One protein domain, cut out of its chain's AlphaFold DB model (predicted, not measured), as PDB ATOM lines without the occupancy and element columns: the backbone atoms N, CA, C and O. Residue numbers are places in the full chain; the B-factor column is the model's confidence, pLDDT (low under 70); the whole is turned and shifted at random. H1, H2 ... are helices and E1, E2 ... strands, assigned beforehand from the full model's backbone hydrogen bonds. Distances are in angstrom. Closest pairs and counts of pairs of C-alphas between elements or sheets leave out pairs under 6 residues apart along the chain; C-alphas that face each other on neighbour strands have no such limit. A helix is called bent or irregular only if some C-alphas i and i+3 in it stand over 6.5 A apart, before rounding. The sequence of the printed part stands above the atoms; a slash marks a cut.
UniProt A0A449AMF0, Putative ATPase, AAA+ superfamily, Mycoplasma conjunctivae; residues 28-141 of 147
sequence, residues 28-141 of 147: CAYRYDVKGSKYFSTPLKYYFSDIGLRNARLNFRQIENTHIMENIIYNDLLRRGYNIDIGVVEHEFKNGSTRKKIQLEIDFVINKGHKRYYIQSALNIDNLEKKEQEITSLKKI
ATOM      1  N   CYS A  28     -13.358  -2.410  24.219       96.06
ATOM      2  CA  CYS A  28     -13.771  -2.461  22.828       96.06
ATOM      3  C   CYS A  28     -15.004  -1.577  22.598       96.06
ATOM      4  O   CYS A  28     -16.009  -1.699  23.297       96.06
ATOM      5  N   ALA A  29     -14.950  -0.737  21.567       96.25
ATOM      6  CA  ALA A  29     -16.096  -0.046  21.000       96.25
ATOM      7  C   ALA A  29     -16.399  -0.635  19.617       96.25
ATOM      8  O   ALA A  29     -15.559  -0.628  18.706       96.25
ATOM      9  N   TYR A  30     -17.605  -1.180  19.465       96.38
ATOM     10  CA  TYR A  30     -18.028  -1.798  18.216       96.38
ATOM     11  C   TYR A  30     -18.347  -0.740  17.172       96.38
ATOM     12  O   TYR A  30     -18.875   0.323  17.482       96.38
ATOM     13  N   ARG A  31     -18.054  -1.043  15.908       96.25
ATOM     14  CA  ARG A  31     -18.452  -0.180  14.797       96.25
ATOM     15  C   ARG A  31     -19.861  -0.550  14.357       96.25
ATOM     16  O   ARG A  31     -20.146  -1.726  14.120       96.25
ATOM     17  N   TYR A  32     -20.714   0.454  14.221       95.38
ATOM     18  CA  TYR A  32     -22.121   0.328  13.869       95.38
ATOM     19  C   TYR A  32     -22.417   1.096  12.580       95.38
ATOM     20  O   TYR A  32     -22.195   2.304  12.492       95.38
ATOM     21  N   ASP A  33     -22.936   0.397  11.573       93.75
ATOM     22  CA  ASP A  33     -23.473   1.010  10.362       93.75
ATOM     23  C   ASP A  33     -24.779   1.733  10.701       93.75
ATOM     24  O   ASP A  33     -25.823   1.109  10.917       93.75
ATOM     25  N   VAL A  34     -24.718   3.064  10.717       92.31
ATOM     26  CA  VAL A  34     -25.851   3.921  11.081       92.31
ATOM     27  C   VAL A  34     -27.016   3.759  10.102       92.31
ATOM     28  O   VAL A  34     -28.171   3.867  10.509       92.31
ATOM     29  N   LYS A  35     -26.740   3.466   8.823       88.50
ATOM     30  CA  LYS A  35     -27.772   3.309   7.786       88.50
ATOM     31  C   LYS A  35     -28.260   1.869   7.684       88.50
ATOM     32  O   LYS A  35     -29.462   1.632   7.643       88.50
ATOM     33  N   GLY A  36     -27.338   0.915   7.632       87.44
ATOM     34  CA  GLY A  36     -27.652  -0.505   7.478       87.44
ATOM     35  C   GLY A  36     -28.101  -1.196   8.763       87.44
ATOM     36  O   GLY A  36     -28.608  -2.313   8.689       87.44
ATOM     37  N   SER A  37     -27.939  -0.545   9.921       89.00
ATOM     38  CA  SER A  37     -28.248  -1.083  11.252       89.00
ATOM     39  C   SER A  37     -27.560  -2.417  11.540       89.00
ATOM     40  O   SER A  37     -28.174  -3.375  12.010       89.00
ATOM     41  N   LYS A  38     -26.265  -2.491  11.214       93.44
ATOM     42  CA  LYS A  38     -25.436  -3.695  11.350       93.44
ATOM     43  C   LYS A  38     -24.139  -3.383  12.077       93.44
ATOM     44  O   LYS A  38     -23.579  -2.304  11.925       93.44
ATOM     45  N   TYR A  39     -23.639  -4.367  12.813       93.44
ATOM     46  CA  TYR A  39     -22.331  -4.297  13.451       93.44
ATOM     47  C   TYR A  39     -21.248  -4.866  12.538       93.44
ATOM     48  O   TYR A  39     -21.448  -5.889  11.879       93.44
ATOM     49  N   PHE A  40     -20.088  -4.216  12.520       90.06
ATOM     50  CA  PHE A  40     -18.898  -4.751  11.864       90.06
ATOM     51  C   PHE A  40     -18.154  -5.684  12.819       90.06
ATOM     52  O   PHE A  40     -17.989  -5.377  13.999       90.06
ATOM     53  N   SER A  41     -17.643  -6.800  12.298       85.94
ATOM     54  CA  SER A  41     -16.780  -7.703  13.065       85.94
ATOM     55  C   SER A  41     -15.355  -7.161  13.213       85.94
ATOM     56  O   SER A  41     -14.731  -7.349  14.250       85.94
ATOM     57  N   THR A  42     -14.834  -6.494  12.177       84.56
ATOM     58  CA  THR A  42     -13.479  -5.919  12.133       84.56
ATOM     59  C   THR A  42     -13.382  -4.791  11.093       84.56
ATOM     60  O   THR A  42     -14.090  -4.861  10.085       84.56
ATOM     61  N   PRO A  43     -12.453  -3.825  11.244       87.12
ATOM     62  CA  PRO A  43     -11.673  -3.550  12.454       87.12
ATOM     63  C   PRO A  43     -12.559  -2.967  13.565       87.12
ATOM     64  O   PRO A  43     -13.593  -2.377  13.274       87.12
ATOM     65  N   LEU A  44     -12.159  -3.151  14.823       91.69
ATOM     66  CA  LEU A  44     -12.822  -2.588  16.008       91.69
ATOM     67  C   LEU A  44     -11.960  -1.464  16.590       91.69
ATOM     68  O   LEU A  44     -10.752  -1.433  16.338       91.69
ATOM     69  N   LYS A  45     -12.569  -0.560  17.363       94.94
ATOM     70  CA  LYS A  45     -11.857   0.524  18.051       94.94
ATOM     71  C   LYS A  45     -11.680   0.162  19.521       94.94
ATOM     72  O   LYS A  45     -12.563  -0.453  20.112       94.94
ATOM     73  N   TYR A  46     -10.535   0.516  20.095       96.50
ATOM     74  CA  TYR A  46     -10.210   0.208  21.484       96.50
ATOM     75  C   TYR A  46      -9.755   1.470  22.204       96.50
ATOM     76  O   TYR A  46      -8.941   2.223  21.671       96.50
ATOM     77  N   TYR A  47     -10.250   1.660  23.423       97.44
ATOM     78  CA  TYR A  47      -9.892   2.779  24.288       97.44
ATOM     79  C   TYR A  47      -9.251   2.264  25.568       97.44
ATOM     80  O   TYR A  47      -9.651   1.228  26.091       97.44
ATOM     81  N   PHE A  48      -8.258   2.981  26.084       97.44
ATOM     82  CA  PHE A  48      -7.664   2.683  27.380       97.44
ATOM     83  C   PHE A  48      -8.641   3.027  28.497       97.44
ATOM     84  O   PHE A  48      -9.197   4.126  28.529       97.44
ATOM     85  N   SER A  49      -8.787   2.126  29.462       97.19
ATOM     86  CA  SER A  49      -9.654   2.367  30.617       97.19
ATOM     87  C   SER A  49      -9.150   3.521  31.491       97.19
ATOM     88  O   SER A  49      -9.950   4.225  32.098       97.19
ATOM     89  N   ASP A  50      -7.837   3.778  31.490       95.81
ATOM     90  CA  ASP A  50      -7.222   4.907  32.188       95.81
ATOM     91  C   ASP A  50      -6.074   5.528  31.366       95.81
ATOM     92  O   ASP A  50      -5.099   4.867  30.988       95.81
ATOM     93  N   ILE A  51      -6.184   6.831  31.088       94.38
ATOM     94  CA  ILE A  51      -5.178   7.587  30.328       94.38
ATOM     95  C   ILE A  51      -3.900   7.828  31.138       94.38
ATOM     96  O   ILE A  51      -2.818   7.896  30.557       94.38
ATOM     97  N   GLY A  52      -3.993   7.926  32.462       93.69
ATOM     98  CA  GLY A  52      -2.845   8.022  33.356       93.69
ATOM     99  C   GLY A  52      -1.973   6.771  33.290       93.69
ATOM    100  O   GLY A  52      -0.767   6.892  33.081       93.69
ATOM    101  N   LEU A  53      -2.569   5.575  33.357       93.56
ATOM    102  CA  LEU A  53      -1.847   4.301  33.218       93.56
ATOM    103  C   LEU A  53      -1.181   4.169  31.844       93.56
ATOM    104  O   LEU A  53       0.004   3.832  31.755       93.56
ATOM    105  N   ARG A  54      -1.908   4.502  30.767       93.12
ATOM    106  CA  ARG A  54      -1.342   4.579  29.409       93.12
ATOM    107  C   ARG A  54      -0.140   5.528  29.368       93.12
ATOM    108  O   ARG A  54       0.919   5.170  28.854       93.12
ATOM    109  N   ASN A  55      -0.291   6.738  29.900       92.50
ATOM    110  CA  ASN A  55       0.749   7.762  29.860       92.50
ATOM    111  C   ASN A  55       1.974   7.366  30.687       92.50
ATOM    112  O   ASN A  55       3.094   7.536  30.208       92.50
ATOM    113  N   ALA A  56       1.780   6.771  31.865       93.06
ATOM    114  CA  ALA A  56       2.862   6.226  32.678       93.06
ATOM    115  C   ALA A  56       3.654   5.165  31.900       93.06
ATOM    116  O   ALA A  56       4.883   5.215  31.859       93.06
ATOM    117  N   ARG A  57       2.967   4.262  31.182       91.38
ATOM    118  CA  ARG A  57       3.623   3.243  30.345       91.38
ATOM    119  C   ARG A  57       4.457   3.838  29.207       91.38
ATOM    120  O   ARG A  57       5.463   3.236  28.820       91.38
ATOM    121  N   LEU A  58       4.045   4.992  28.685       90.50
ATOM    122  CA  LEU A  58       4.698   5.723  27.594       90.50
ATOM    123  C   LEU A  58       5.677   6.805  28.079       90.50
ATOM    124  O   LEU A  58       6.146   7.610  27.272       90.50
ATOM    125  N   ASN A  59       6.004   6.840  29.377       93.31
ATOM    126  CA  ASN A  59       6.863   7.861  29.990       93.31
ATOM    127  C   ASN A  59       6.386   9.297  29.708       93.31
ATOM    128  O   ASN A  59       7.198  10.184  29.453       93.31
ATOM    129  N   PHE A  60       5.067   9.509  29.686       87.69
ATOM    130  CA  PHE A  60       4.419  10.804  29.444       87.69
ATOM    131  C   PHE A  60       4.810  11.488  28.126       87.69
ATOM    132  O   PHE A  60       4.613  12.690  27.960       87.69
ATOM    133  N   ARG A  61       5.301  10.726  27.142       85.19
ATOM    134  CA  ARG A  61       5.514  11.226  25.781       85.19
ATOM    135  C   ARG A  61       4.155  11.348  25.090       85.19
ATOM    136  O   ARG A  61       3.630  10.379  24.546       85.19
ATOM    137  N   GLN A  62       3.541  12.524  25.189       71.81
ATOM    138  CA  GLN A  62       2.258  12.824  24.553       71.81
ATOM    139  C   GLN A  62       2.486  13.189  23.085       71.81
ATOM    140  O   GLN A  62       3.183  14.153  22.790       71.81
ATOM    141  N   ILE A  63       1.914  12.401  22.174       74.75
ATOM    142  CA  ILE A  63       2.067  12.600  20.721       74.75
ATOM    143  C   ILE A  63       0.701  12.866  20.053       74.75
ATOM    144  O   ILE A  63       0.644  13.441  18.973       74.75
ATOM    145  N   GLU A  64      -0.418  12.518  20.703       85.44
ATOM    146  CA  GLU A  64      -1.724  12.387  20.033       85.44
ATOM    147  C   GLU A  64      -2.888  12.951  20.871       85.44
ATOM    148  O   GLU A  64      -3.710  12.212  21.416       85.44
ATOM    149  N   ASN A  65      -2.972  14.280  20.984       90.69
ATOM    150  CA  ASN A  65      -3.982  14.954  21.817       90.69
ATOM    151  C   ASN A  65      -5.428  14.640  21.404       90.69
ATOM    152  O   ASN A  65      -6.279  14.471  22.274       90.69
ATOM    153  N   THR A  66      -5.707  14.508  20.104       92.12
ATOM    154  CA  THR A  66      -7.048  14.165  19.603       92.12
ATOM    155  C   THR A  66      -7.497  12.792  20.098       92.12
ATOM    156  O   THR A  66      -8.592  12.672  20.635       92.12
ATOM    157  N   HIS A  67      -6.638  11.771  20.014       92.62
ATOM    158  CA  HIS A  67      -6.971  10.423  20.488       92.62
ATOM    159  C   HIS A  67      -7.084  10.353  22.012       92.62
ATOM    160  O   HIS A  67      -7.934   9.634  22.534       92.62
ATOM    161  N   ILE A  68      -6.270  11.126  22.739       94.56
ATOM    162  CA  ILE A  68      -6.402  11.245  24.197       94.56
ATOM    163  C   ILE A  68      -7.751  11.877  24.562       94.56
ATOM    164  O   ILE A  68      -8.454  11.339  25.412       94.56
ATOM    165  N   MET A  69      -8.128  12.982  23.914       95.88
ATOM    166  CA  MET A  69      -9.418  13.642  24.127       95.88
ATOM    167  C   MET A  69     -10.578  12.686  23.835       95.88
ATOM    168  O   MET A  69     -11.469  12.531  24.666       95.88
ATOM    169  N   GLU A  70     -10.537  12.013  22.689       96.75
ATOM    170  CA  GLU A  70     -11.543  11.035  22.288       96.75
ATOM    171  C   GLU A  70     -11.693   9.923  23.345       96.75
ATOM    172  O   GLU A  70     -12.791   9.649  23.822       96.75
ATOM    173  N   ASN A  71     -10.585   9.343  23.812       97.38
ATOM    174  CA  ASN A  71     -10.599   8.318  24.853       97.38
ATOM    175  C   ASN A  71     -11.138   8.847  26.198       97.38
ATOM    176  O   ASN A  71     -11.842   8.123  26.904       97.38
ATOM    177  N   ILE A  72     -10.823  10.089  26.577       97.25
ATOM    178  CA  ILE A  72     -11.375  10.711  27.792       97.25
ATOM    179  C   ILE A  72     -12.897  10.837  27.672       97.25
ATOM    180  O   ILE A  72     -13.614  10.488  28.611       97.25
ATOM    181  N   ILE A  73     -13.392  11.288  26.515       98.19
ATOM    182  CA  ILE A  73     -14.829  11.394  26.238       98.19
ATOM    183  C   ILE A  73     -15.484  10.010  26.306       98.19
ATOM    184  O   ILE A  73     -16.509   9.867  26.973       98.19
ATOM    185  N   TYR A  74     -14.877   8.984  25.700       98.44
ATOM    186  CA  TYR A  74     -15.358   7.600  25.783       98.44
ATOM    187  C   TYR A  74     -15.521   7.137  27.240       98.44
ATOM    188  O   TYR A  74     -16.598   6.681  27.630       98.44
ATOM    189  N   ASN A  75     -14.491   7.327  28.071       97.94
ATOM    190  CA  ASN A  75     -14.523   6.923  29.479       97.94
ATOM    191  C   ASN A  75     -15.600   7.687  30.274       97.94
ATOM    192  O   ASN A  75     -16.298   7.092  31.100       97.94
ATOM    193  N   ASP A  76     -15.788   8.988  30.021       98.12
ATOM    194  CA  ASP A  76     -16.836   9.775  30.683       98.12
ATOM    195  C   ASP A  76     -18.248   9.331  30.265       98.12
ATOM    196  O   ASP A  76     -19.138   9.205  31.112       98.12
ATOM    197  N   LEU A  77     -18.459   9.044  28.978       97.88
ATOM    198  CA  LEU A  77     -19.721   8.505  28.470       97.88
ATOM    199  C   LEU A  77     -20.032   7.141  29.099       97.88
ATOM    200  O   LEU A  77     -21.163   6.909  29.535       97.88
ATOM    201  N   LEU A  78     -19.027   6.273  29.225       96.94
ATOM    202  CA  LEU A  78     -19.205   4.950  29.813       96.94
ATOM    203  C   LEU A  78     -19.589   5.069  31.290       96.94
ATOM    204  O   LEU A  78     -20.572   4.476  31.734       96.94
ATOM    205  N   ARG A  79     -18.887   5.931  32.038       96.81
ATOM    206  CA  ARG A  79     -19.181   6.239  33.446       96.81
ATOM    207  C   ARG A  79     -20.601   6.778  33.653       96.81
ATOM    208  O   ARG A  79     -21.209   6.537  34.693       96.81
ATOM    209  N   ARG A  80     -21.163   7.499  32.675       96.75
ATOM    210  CA  ARG A  80     -22.556   7.999  32.698       96.75
ATOM    211  C   ARG A  80     -23.606   6.932  32.345       96.75
ATOM    212  O   ARG A  80     -24.811   7.236  32.346       96.75
ATOM    213  N   GLY A  81     -23.171   5.705  32.059       96.06
ATOM    214  CA  GLY A  81     -24.023   4.561  31.746       96.06
ATOM    215  C   GLY A  81     -24.612   4.611  30.339       96.06
ATOM    216  O   GLY A  81     -25.769   4.231  30.158       96.06
ATOM    217  N   TYR A  82     -23.876   5.160  29.370       97.69
ATOM    218  CA  TYR A  82     -24.241   5.057  27.957       97.69
ATOM    219  C   TYR A  82     -23.706   3.757  27.355       97.69
ATOM    220  O   TYR A  82     -22.591   3.342  27.662       97.69
ATOM    221  N   ASN A  83     -24.476   3.165  26.442       96.81
ATOM    222  CA  ASN A  83     -23.950   2.180  25.498       96.81
ATOM    223  C   ASN A  83     -23.305   2.944  24.343       96.81
ATOM    224  O   ASN A  83     -23.962   3.819  23.773       96.81
ATOM    225  N   ILE A  84     -22.048   2.641  24.024       97.62
ATOM    226  CA  ILE A  84     -21.232   3.431  23.099       97.62
ATOM    227  C   ILE A  84     -20.779   2.552  21.941       97.62
ATOM    228  O   ILE A  84     -20.073   1.568  22.148       97.62
ATOM    229  N   ASP A  85     -21.134   2.970  20.733       97.25
ATOM    230  CA  ASP A  85     -20.640   2.413  19.480       97.25
ATOM    231  C   ASP A  85     -19.886   3.493  18.693       97.25
ATOM    232  O   ASP A  85     -20.075   4.686  18.918       97.25
ATOM    233  N   ILE A  86     -19.062   3.084  17.736       97.19
ATOM    234  CA  ILE A  86     -18.440   3.964  16.743       97.19
ATOM    235  C   ILE A  86     -19.325   3.978  15.504       97.19
ATOM    236  O   ILE A  86     -19.606   2.928  14.921       97.19
ATOM    237  N   GLY A  87     -19.784   5.151  15.088       95.81
ATOM    238  CA  GLY A  87     -20.696   5.254  13.955       95.81
ATOM    239  C   GLY A  87     -19.956   5.149  12.634       95.81
ATOM    240  O   GLY A  87     -18.907   5.753  12.451       95.81
ATOM    241  N   VAL A  88     -20.521   4.419  11.679       95.56
ATOM    242  CA  VAL A  88     -20.032   4.379  10.301       95.56
ATOM    243  C   VAL A  88     -21.168   4.773   9.371       95.56
ATOM    244  O   VAL A  88     -22.270   4.227   9.437       95.56
ATOM    245  N   VAL A  89     -20.893   5.734   8.494       93.25
ATOM    246  CA  VAL A  89     -21.823   6.214   7.476       93.25
ATOM    247  C   VAL A  89     -21.203   6.009   6.106       93.25
ATOM    248  O   VAL A  89     -20.199   6.633   5.763       93.25
ATOM    249  N   GLU A  90     -21.832   5.179   5.276       90.81
ATOM    250  CA  GLU A  90     -21.468   5.108   3.863       90.81
ATOM    251  C   GLU A  90     -21.999   6.329   3.106       90.81
ATOM    252  O   GLU A  90     -23.188   6.685   3.178       90.81
ATOM    253  N   HIS A  91     -21.112   6.967   2.347       88.50
ATOM    254  CA  HIS A  91     -21.455   8.030   1.421       88.50
ATOM    255  C   HIS A  91     -20.983   7.690   0.009       88.50
ATOM    256  O   HIS A  91     -19.813   7.397  -0.229       88.50
ATOM    257  N   GLU A  92     -21.916   7.756  -0.937       89.00
ATOM    258  CA  GLU A  92     -21.638   7.627  -2.360       89.00
ATOM    259  C   GLU A  92     -21.545   8.996  -3.018       89.00
ATOM    260  O   GLU A  92     -22.415   9.849  -2.826       89.00
ATOM    261  N   PHE A  93     -20.519   9.178  -3.846       87.19
ATOM    262  CA  PHE A  93     -20.387  10.341  -4.714       87.19
ATOM    263  C   PHE A  93     -19.948   9.927  -6.122       87.19
ATOM    264  O   PHE A  93     -19.309   8.889  -6.333       87.19
ATOM    265  N   LYS A  94     -20.328  10.737  -7.114       89.12
ATOM    266  CA  LYS A  94     -19.894  10.552  -8.501       89.12
ATOM    267  C   LYS A  94     -18.502  11.149  -8.679       89.12
ATOM    268  O   LYS A  94     -18.268  12.293  -8.303       89.12
ATOM    269  N   ASN A  95     -17.606  10.382  -9.284       85.62
ATOM    270  CA  ASN A  95     -16.298  10.833  -9.737       85.62
ATOM    271  C   ASN A  95     -16.179  10.483 -11.230       85.62
ATOM    272  O   ASN A  95     -15.897   9.338 -11.599       85.62
ATOM    273  N   GLY A  96     -16.522  11.453 -12.083       86.19
ATOM    274  CA  GLY A  96     -16.698  11.241 -13.521       86.19
ATOM    275  C   GLY A  96     -17.830  10.250 -13.820       86.19
ATOM    276  O   GLY A  96     -18.949  10.400 -13.326       86.19
ATOM    277  N   SER A  97     -17.528   9.214 -14.607       87.00
ATOM    278  CA  SER A  97     -18.449   8.115 -14.936       87.00
ATOM    279  C   SER A  97     -18.558   7.044 -13.841       87.00
ATOM    280  O   SER A  97     -19.417   6.168 -13.927       87.00
ATOM    281  N   THR A  98     -17.722   7.106 -12.799       86.19
ATOM    282  CA  THR A  98     -17.671   6.087 -11.740       86.19
ATOM    283  C   THR A  98     -18.356   6.560 -10.460       86.19
ATOM    284  O   THR A  98     -18.271   7.729 -10.079       86.19
ATOM    285  N   ARG A  99     -19.045   5.648  -9.767       88.50
ATOM    286  CA  ARG A  99     -19.517   5.879  -8.395       88.50
ATOM    287  C   ARG A  99     -18.451   5.386  -7.426       88.50
ATOM    288  O   ARG A  99     -18.007   4.246  -7.542       88.50
ATOM    289  N   LYS A 100     -18.054   6.229  -6.474       90.88
ATOM    290  CA  LYS A 100     -17.164   5.850  -5.371       90.88
ATOM    291  C   LYS A 100     -17.943   5.867  -4.060       90.88
ATOM    292  O   LYS A 100     -18.723   6.784  -3.816       90.88
ATOM    293  N   LYS A 101     -17.712   4.846  -3.235       89.19
ATOM    294  CA  LYS A 101     -18.187   4.752  -1.852       89.19
ATOM    295  C   LYS A 101     -17.042   5.125  -0.918       89.19
ATOM    296  O   LYS A 101     -15.932   4.625  -1.089       89.19
ATOM    297  N   ILE A 102     -17.322   5.970   0.064       90.88
ATOM    298  CA  ILE A 102     -16.432   6.234   1.197       90.88
ATOM    299  C   ILE A 102     -17.169   5.950   2.498       90.88
ATOM    300  O   ILE A 102     -18.384   6.138   2.586       90.88
ATOM    301  N   GLN A 103     -16.425   5.502   3.503       90.81
ATOM    302  CA  GLN A 103     -16.920   5.375   4.865       90.81
ATOM    303  C   GLN A 103     -16.487   6.605   5.654       90.81
ATOM    304  O   GLN A 103     -15.305   6.946   5.679       90.81
ATOM    305  N   LEU A 104     -17.455   7.270   6.270       93.50
ATOM    306  CA  LEU A 104     -17.235   8.354   7.215       93.50
ATOM    307  C   LEU A 104     -17.469   7.804   8.618       93.50
ATOM    308  O   LEU A 104     -18.499   7.174   8.864       93.50
ATOM    309  N   GLU A 105     -16.514   8.018   9.513       93.94
ATOM    310  CA  GLU A 105     -16.635   7.631  10.917       93.94
ATOM    311  C   GLU A 105     -17.277   8.770  11.721       93.94
ATOM    312  O   GLU A 105     -17.090   9.947  11.413       93.94
ATOM    313  N   ILE A 106     -18.081   8.403  12.713       95.62
ATOM    314  CA  ILE A 106     -18.581   9.279  13.770       95.62
ATOM    315  C   ILE A 106     -17.965   8.753  15.055       95.62
ATOM    316  O   ILE A 106     -18.108   7.556  15.327       95.62
ATOM    317  N   ASP A 107     -17.335   9.625  15.839       96.56
ATOM    318  CA  ASP A 107     -16.593   9.194  17.027       96.56
ATOM    319  C   ASP A 107     -17.473   8.372  17.969       96.56
ATOM    320  O   ASP A 107     -17.070   7.285  18.367       96.56
ATOM    321  N   PHE A 108     -18.699   8.826  18.269       97.88
ATOM    322  CA  PHE A 108     -19.614   8.065  19.123       97.88
ATOM    323  C   PHE A 108     -21.071   8.089  18.655       97.88
ATOM    324  O   PHE A 108     -21.664   9.139  18.406       97.88
ATOM    325  N   VAL A 109     -21.685   6.909  18.642       97.31
ATOM    326  CA  VAL A 109     -23.130   6.681  18.657       97.31
ATOM    327  C   VAL A 109     -23.472   6.201  20.059       97.31
ATOM    328  O   VAL A 109     -23.189   5.057  20.419       97.31
ATOM    329  N   ILE A 110     -24.076   7.066  20.869       97.81
ATOM    330  CA  ILE A 110     -24.441   6.715  22.243       97.81
ATOM    331  C   ILE A 110     -25.928   6.436  22.375       97.81
ATOM    332  O   ILE A 110     -26.762   7.141  21.806       97.81
ATOM    333  N   ASN A 111     -26.265   5.433  23.180       95.94
ATOM    334  CA  ASN A 111     -27.639   5.040  23.462       95.94
ATOM    335  C   ASN A 111     -27.883   4.989  24.979       95.94
ATOM    336  O   ASN A 111     -27.069   4.452  25.732       95.94
ATOM    337  N   LYS A 112     -29.024   5.523  25.431       94.69
ATOM    338  CA  LYS A 112     -29.533   5.370  26.805       94.69
ATOM    339  C   LYS A 112     -31.049   5.214  26.779       94.69
ATOM    340  O   LYS A 112     -31.788   6.185  26.601       94.69
ATOM    341  N   GLY A 113     -31.512   3.973  26.922       91.06
ATOM    342  CA  GLY A 113     -32.907   3.622  26.655       91.06
ATOM    343  C   GLY A 113     -33.275   3.939  25.202       91.06
ATOM    344  O   GLY A 113     -32.568   3.539  24.286       91.06
ATOM    345  N   HIS A 114     -34.349   4.703  24.995       88.69
ATOM    346  CA  HIS A 114     -34.817   5.120  23.665       88.69
ATOM    347  C   HIS A 114     -34.072   6.338  23.089       88.69
ATOM    348  O   HIS A 114     -34.369   6.774  21.977       88.69
ATOM    349  N   LYS A 115     -33.153   6.949  23.847       93.56
ATOM    350  CA  LYS A 115     -32.433   8.149  23.408       93.56
ATOM    351  C   LYS A 115     -31.135   7.755  22.718       93.56
ATOM    352  O   LYS A 115     -30.322   7.055  23.321       93.56
ATOM    353  N   ARG A 116     -30.933   8.272  21.506       95.38
ATOM    354  CA  ARG A 116     -29.685   8.178  20.746       95.38
ATOM    355  C   ARG A 116     -29.109   9.565  20.482       95.38
ATOM    356  O   ARG A 116     -29.864  10.500  20.197       95.38
ATOM    357  N   TYR A 117     -27.786   9.666  20.571       96.62
ATOM    358  CA  TYR A 117     -27.029  10.855  20.198       96.62
ATOM    359  C   TYR A 117     -25.823  10.459  19.352       96.62
ATOM    360  O   TYR A 117     -25.197   9.428  19.605       96.62
ATOM    361  N   TYR A 118     -25.498  11.305  18.385       97.00
ATOM    362  CA  TYR A 118     -24.260  11.246  17.625       97.00
ATOM    363  C   TYR A 118     -23.315  12.317  18.153       97.00
ATOM    364  O   TYR A 118     -23.747  13.439  18.387       97.00
ATOM    365  N   ILE A 119     -22.052  11.971  18.374       96.62
ATOM    366  CA  ILE A 119     -21.049  12.894  18.900       96.62
ATOM    367  C   ILE A 119     -19.828  12.821  17.994       96.62
ATOM    368  O   ILE A 119     -19.309  11.735  17.745       96.62
ATOM    369  N   GLN A 120     -19.372  13.990  17.551       96.06
ATOM    370  CA  GLN A 120     -18.069  14.175  16.928       96.06
ATOM    371  C   GLN A 120     -17.230  15.078  17.830       96.06
ATOM    372  O   GLN A 120     -17.669  16.172  18.199       96.06
ATOM    373  N   SER A 121     -16.042  14.621  18.208       93.81
ATOM    374  CA  SER A 121     -15.093  15.394  18.993       93.81
ATOM    375  C   SER A 121     -14.169  16.189  18.069       93.81
ATOM    376  O   SER A 121     -13.719  15.699  17.039       93.81
ATOM    377  N   ALA A 122     -13.889  17.438  18.428       92.88
ATOM    378  CA  ALA A 122     -12.964  18.295  17.698       92.88
ATOM    379  C   ALA A 122     -12.111  19.055  18.711       92.88
ATOM    380  O   ALA A 122     -12.650  19.771  19.552       92.88
ATOM    381  N   LEU A 123     -10.786  18.880  18.640       89.62
ATOM    382  CA  LEU A 123      -9.860  19.538  19.567       89.62
ATOM    383  C   LEU A 123      -9.897  21.058  19.376       89.62
ATOM    384  O   LEU A 123      -9.998  21.800  20.346       89.62
ATOM    385  N   ASN A 124      -9.886  21.487  18.112       87.31
ATOM    386  CA  ASN A 124      -9.943  22.877  17.690       87.31
ATOM    387  C   ASN A 124     -10.922  23.034  16.517       87.31
ATOM    388  O   ASN A 124     -11.000  22.170  15.640       87.31
ATOM    389  N   ILE A 125     -11.621  24.170  16.467       87.81
ATOM    390  CA  ILE A 125     -12.496  24.568  15.352       87.81
ATOM    391  C   ILE A 125     -12.086  25.976  14.917       87.81
ATOM    392  O   ILE A 125     -12.827  26.947  15.051       87.81
ATOM    393  N   ASP A 126     -10.851  26.080  14.434       90.12
ATOM    394  CA  ASP A 126     -10.203  27.374  14.200       90.12
ATOM    395  C   ASP A 126     -10.716  28.073  12.930       90.12
ATOM    396  O   ASP A 126     -10.520  29.273  12.750       90.12
ATOM    397  N   ASN A 127     -11.389  27.340  12.036       92.94
ATOM    398  CA  ASN A 127     -11.994  27.905  10.834       92.94
ATOM    399  C   ASN A 127     -13.250  27.136  10.377       92.94
ATOM    400  O   ASN A 127     -13.560  26.034  10.843       92.94
ATOM    401  N   LEU A 128     -13.989  27.751   9.447       91.00
ATOM    402  CA  LEU A 128     -15.236  27.202   8.907       91.00
ATOM    403  C   LEU A 128     -15.021  25.911   8.111       91.00
ATOM    404  O   LEU A 128     -15.842  25.007   8.210       91.00
ATOM    405  N   GLU A 129     -13.929  25.798   7.359       91.44
ATOM    406  CA  GLU A 129     -13.632  24.603   6.562       91.44
ATOM    407  C   GLU A 129     -13.390  23.380   7.456       91.44
ATOM    408  O   GLU A 129     -13.957  22.312   7.234       91.44
ATOM    409  N   LYS A 130     -12.626  23.562   8.534       88.75
ATOM    410  CA  LYS A 130     -12.362  22.544   9.545       88.75
ATOM    411  C   LYS A 130     -13.648  22.147  10.251       88.75
ATOM    412  O   LYS A 130     -13.923  20.959  10.379       88.75
ATOM    413  N   LYS A 131     -14.483  23.122  10.630       91.94
ATOM    414  CA  LYS A 131     -15.814  22.852  11.189       91.94
ATOM    415  C   LYS A 131     -16.648  21.977  10.257       91.94
ATOM    416  O   LYS A 131     -17.241  21.001  10.703       91.94
ATOM    417  N   GLU A 132     -16.701  22.340   8.978       92.38
ATOM    418  CA  GLU A 132     -17.446  21.612   7.955       92.38
ATOM    419  C   GLU A 132     -16.914  20.187   7.766       92.38
ATOM    420  O   GLU A 132     -17.706  19.246   7.683       92.38
ATOM    421  N   GLN A 133     -15.592  20.009   7.782       88.44
ATOM    422  CA  GLN A 133     -14.955  18.698   7.726       88.44
ATOM    423  C   GLN A 133     -15.385  17.809   8.904       88.44
ATOM    424  O   GLN A 133     -15.839  16.689   8.669       88.44
ATOM    425  N   GLU A 134     -15.307  18.311  10.140       89.50
ATOM    426  CA  GLU A 134     -15.662  17.541  11.344       89.50
ATOM    427  C   GLU A 134     -17.144  17.128  11.331       89.50
ATOM    428  O   GLU A 134     -17.486  15.975  11.573       89.50
ATOM    429  N   ILE A 135     -18.060  18.028  10.954       92.56
ATOM    430  CA  ILE A 135     -19.504  17.723  10.967       92.56
ATOM    431  C   ILE A 135     -19.995  16.972   9.718       92.56
ATOM    432  O   ILE A 135     -21.186  16.660   9.618       92.56
ATOM    433  N   THR A 136     -19.121  16.690   8.745       92.12
ATOM    434  CA  THR A 136     -19.517  16.050   7.480       92.12
ATOM    435  C   THR A 136     -20.156  14.681   7.716       92.12
ATOM    436  O   THR A 136     -21.177  14.381   7.095       92.12
ATOM    437  N   SER A 137     -19.621  13.869   8.633       91.19
ATOM    438  CA  SER A 137     -20.194  12.560   8.982       91.19
ATOM    439  C   SER A 137     -21.622  12.703   9.531       91.19
ATOM    440  O   SER A 137     -22.552  12.073   9.021       91.19
ATOM    441  N   LEU A 138     -21.827  13.629  10.473       93.25
ATOM    442  CA  LEU A 138     -23.119  13.933  11.101       93.25
ATOM    443  C   LEU A 138     -24.169  14.436  10.096       93.25
ATOM    444  O   LEU A 138     -25.342  14.038  10.143       93.25
ATOM    445  N   LYS A 139     -23.765  15.284   9.143       92.31
ATOM    446  CA  LYS A 139     -24.653  15.808   8.088       92.31
ATOM    447  C   LYS A 139     -25.175  14.721   7.146       92.31
ATOM    448  O   LYS A 139     -26.231  14.901   6.552       92.31
ATOM    449  N   LYS A 140     -24.459  13.601   6.999       90.44
ATOM    450  CA  LYS A 140     -24.825  12.494   6.093       90.44
ATOM    451  C   LYS A 140     -25.720  11.432   6.742       90.44
ATOM    452  O   LYS A 140     -26.102  10.470   6.066       90.44
ATOM    453  N   ILE A 141     -26.052  11.600   8.022       89.81
ATOM    454  CA  ILE A 141     -27.043  10.792   8.735       89.81
ATOM    455  C   ILE A 141     -28.441  11.326   8.414       89.81
ATOM    456  O   ILE A 141     -28.745  12.489   8.695       89.81
TER     457      ILE A 141
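What this domain is: This is residues 28 to 141 of the 147 residues of the protein "Putative ATPase, AAA+ superfamily" of Mycoplasma conjunctivae (UniProt A0A449AMF0). A twisted sheet of four strands is built round one long hairpin, E3 and E4, whose tip, residues 94 to 99, sticks out free. H2 and H3 pack on one face of the sheet, H2 along the strands and H3 standing up from it, while H1 lies beyond H2, far from the tip. The printed part has 114 residues, with three named helices and five named strands in the order E1 E2 H1 H2 E3 E4 E5 H3, a mixed class. The mixed sheet runs E1 E3 E4 E5; the whole is only just compact, close to loose, with a radius of gyration of the C-alphas of 16.0 A and spans of 52 by 35 by 26 A.

Where its parts are: Find C-alpha 83 at (-23.950, 2.180, 25.498); E3 runs 37.1 A to residue 95. E4, residues 98 to 112, spans 40.3 A and bends by 60 degrees at residue 107. E5 is residues 115 to 119, E1 31 to 33, E2 45 to 48 and H1 51 to 57. H2, residues 65 to 79, is 21.0 A long; H3, residues 128 to 139, is irregular, with C-alphas 134 and 137 7.1 A apart, and it ends with C-alpha 139 at (-24.653, 15.808, 8.088).

How they stand to each other: E3, E4 and E5 form a meander, each strand the antiparallel neighbour of the one before; look for N 89 and O 104 at 2.8 A, and N 110 and O 117 at 2.9 A. E1 is parallel to E3, with N 32 and O 86 2.8 A apart. H2, height 9.7 A, makes two layers with the sheet; its closest C-alphas to E4 are Glu 70 and Asp 107, 7.5 A. H3 is on the same face, C-alphas Leu 104 and Ser 137 5.4 A apart. H1 and H2 only just touch, with 3 pairs of C-alphas within 8 A, closest Ile 51 and Ile 68 at 7.2 A. E2 pairs with no named strand. Every O i to N i+4 pair is within hydrogen-bond range in H1 and H2, and 6 of 8 in H3.

The domain as a whole: The C-alphas farthest apart, Ala 56 and Ser 97, stand at 52.2 A. The link from E1 to E2 is long. The printed part has no cut, and no printed residue is under 70 in pLDDT.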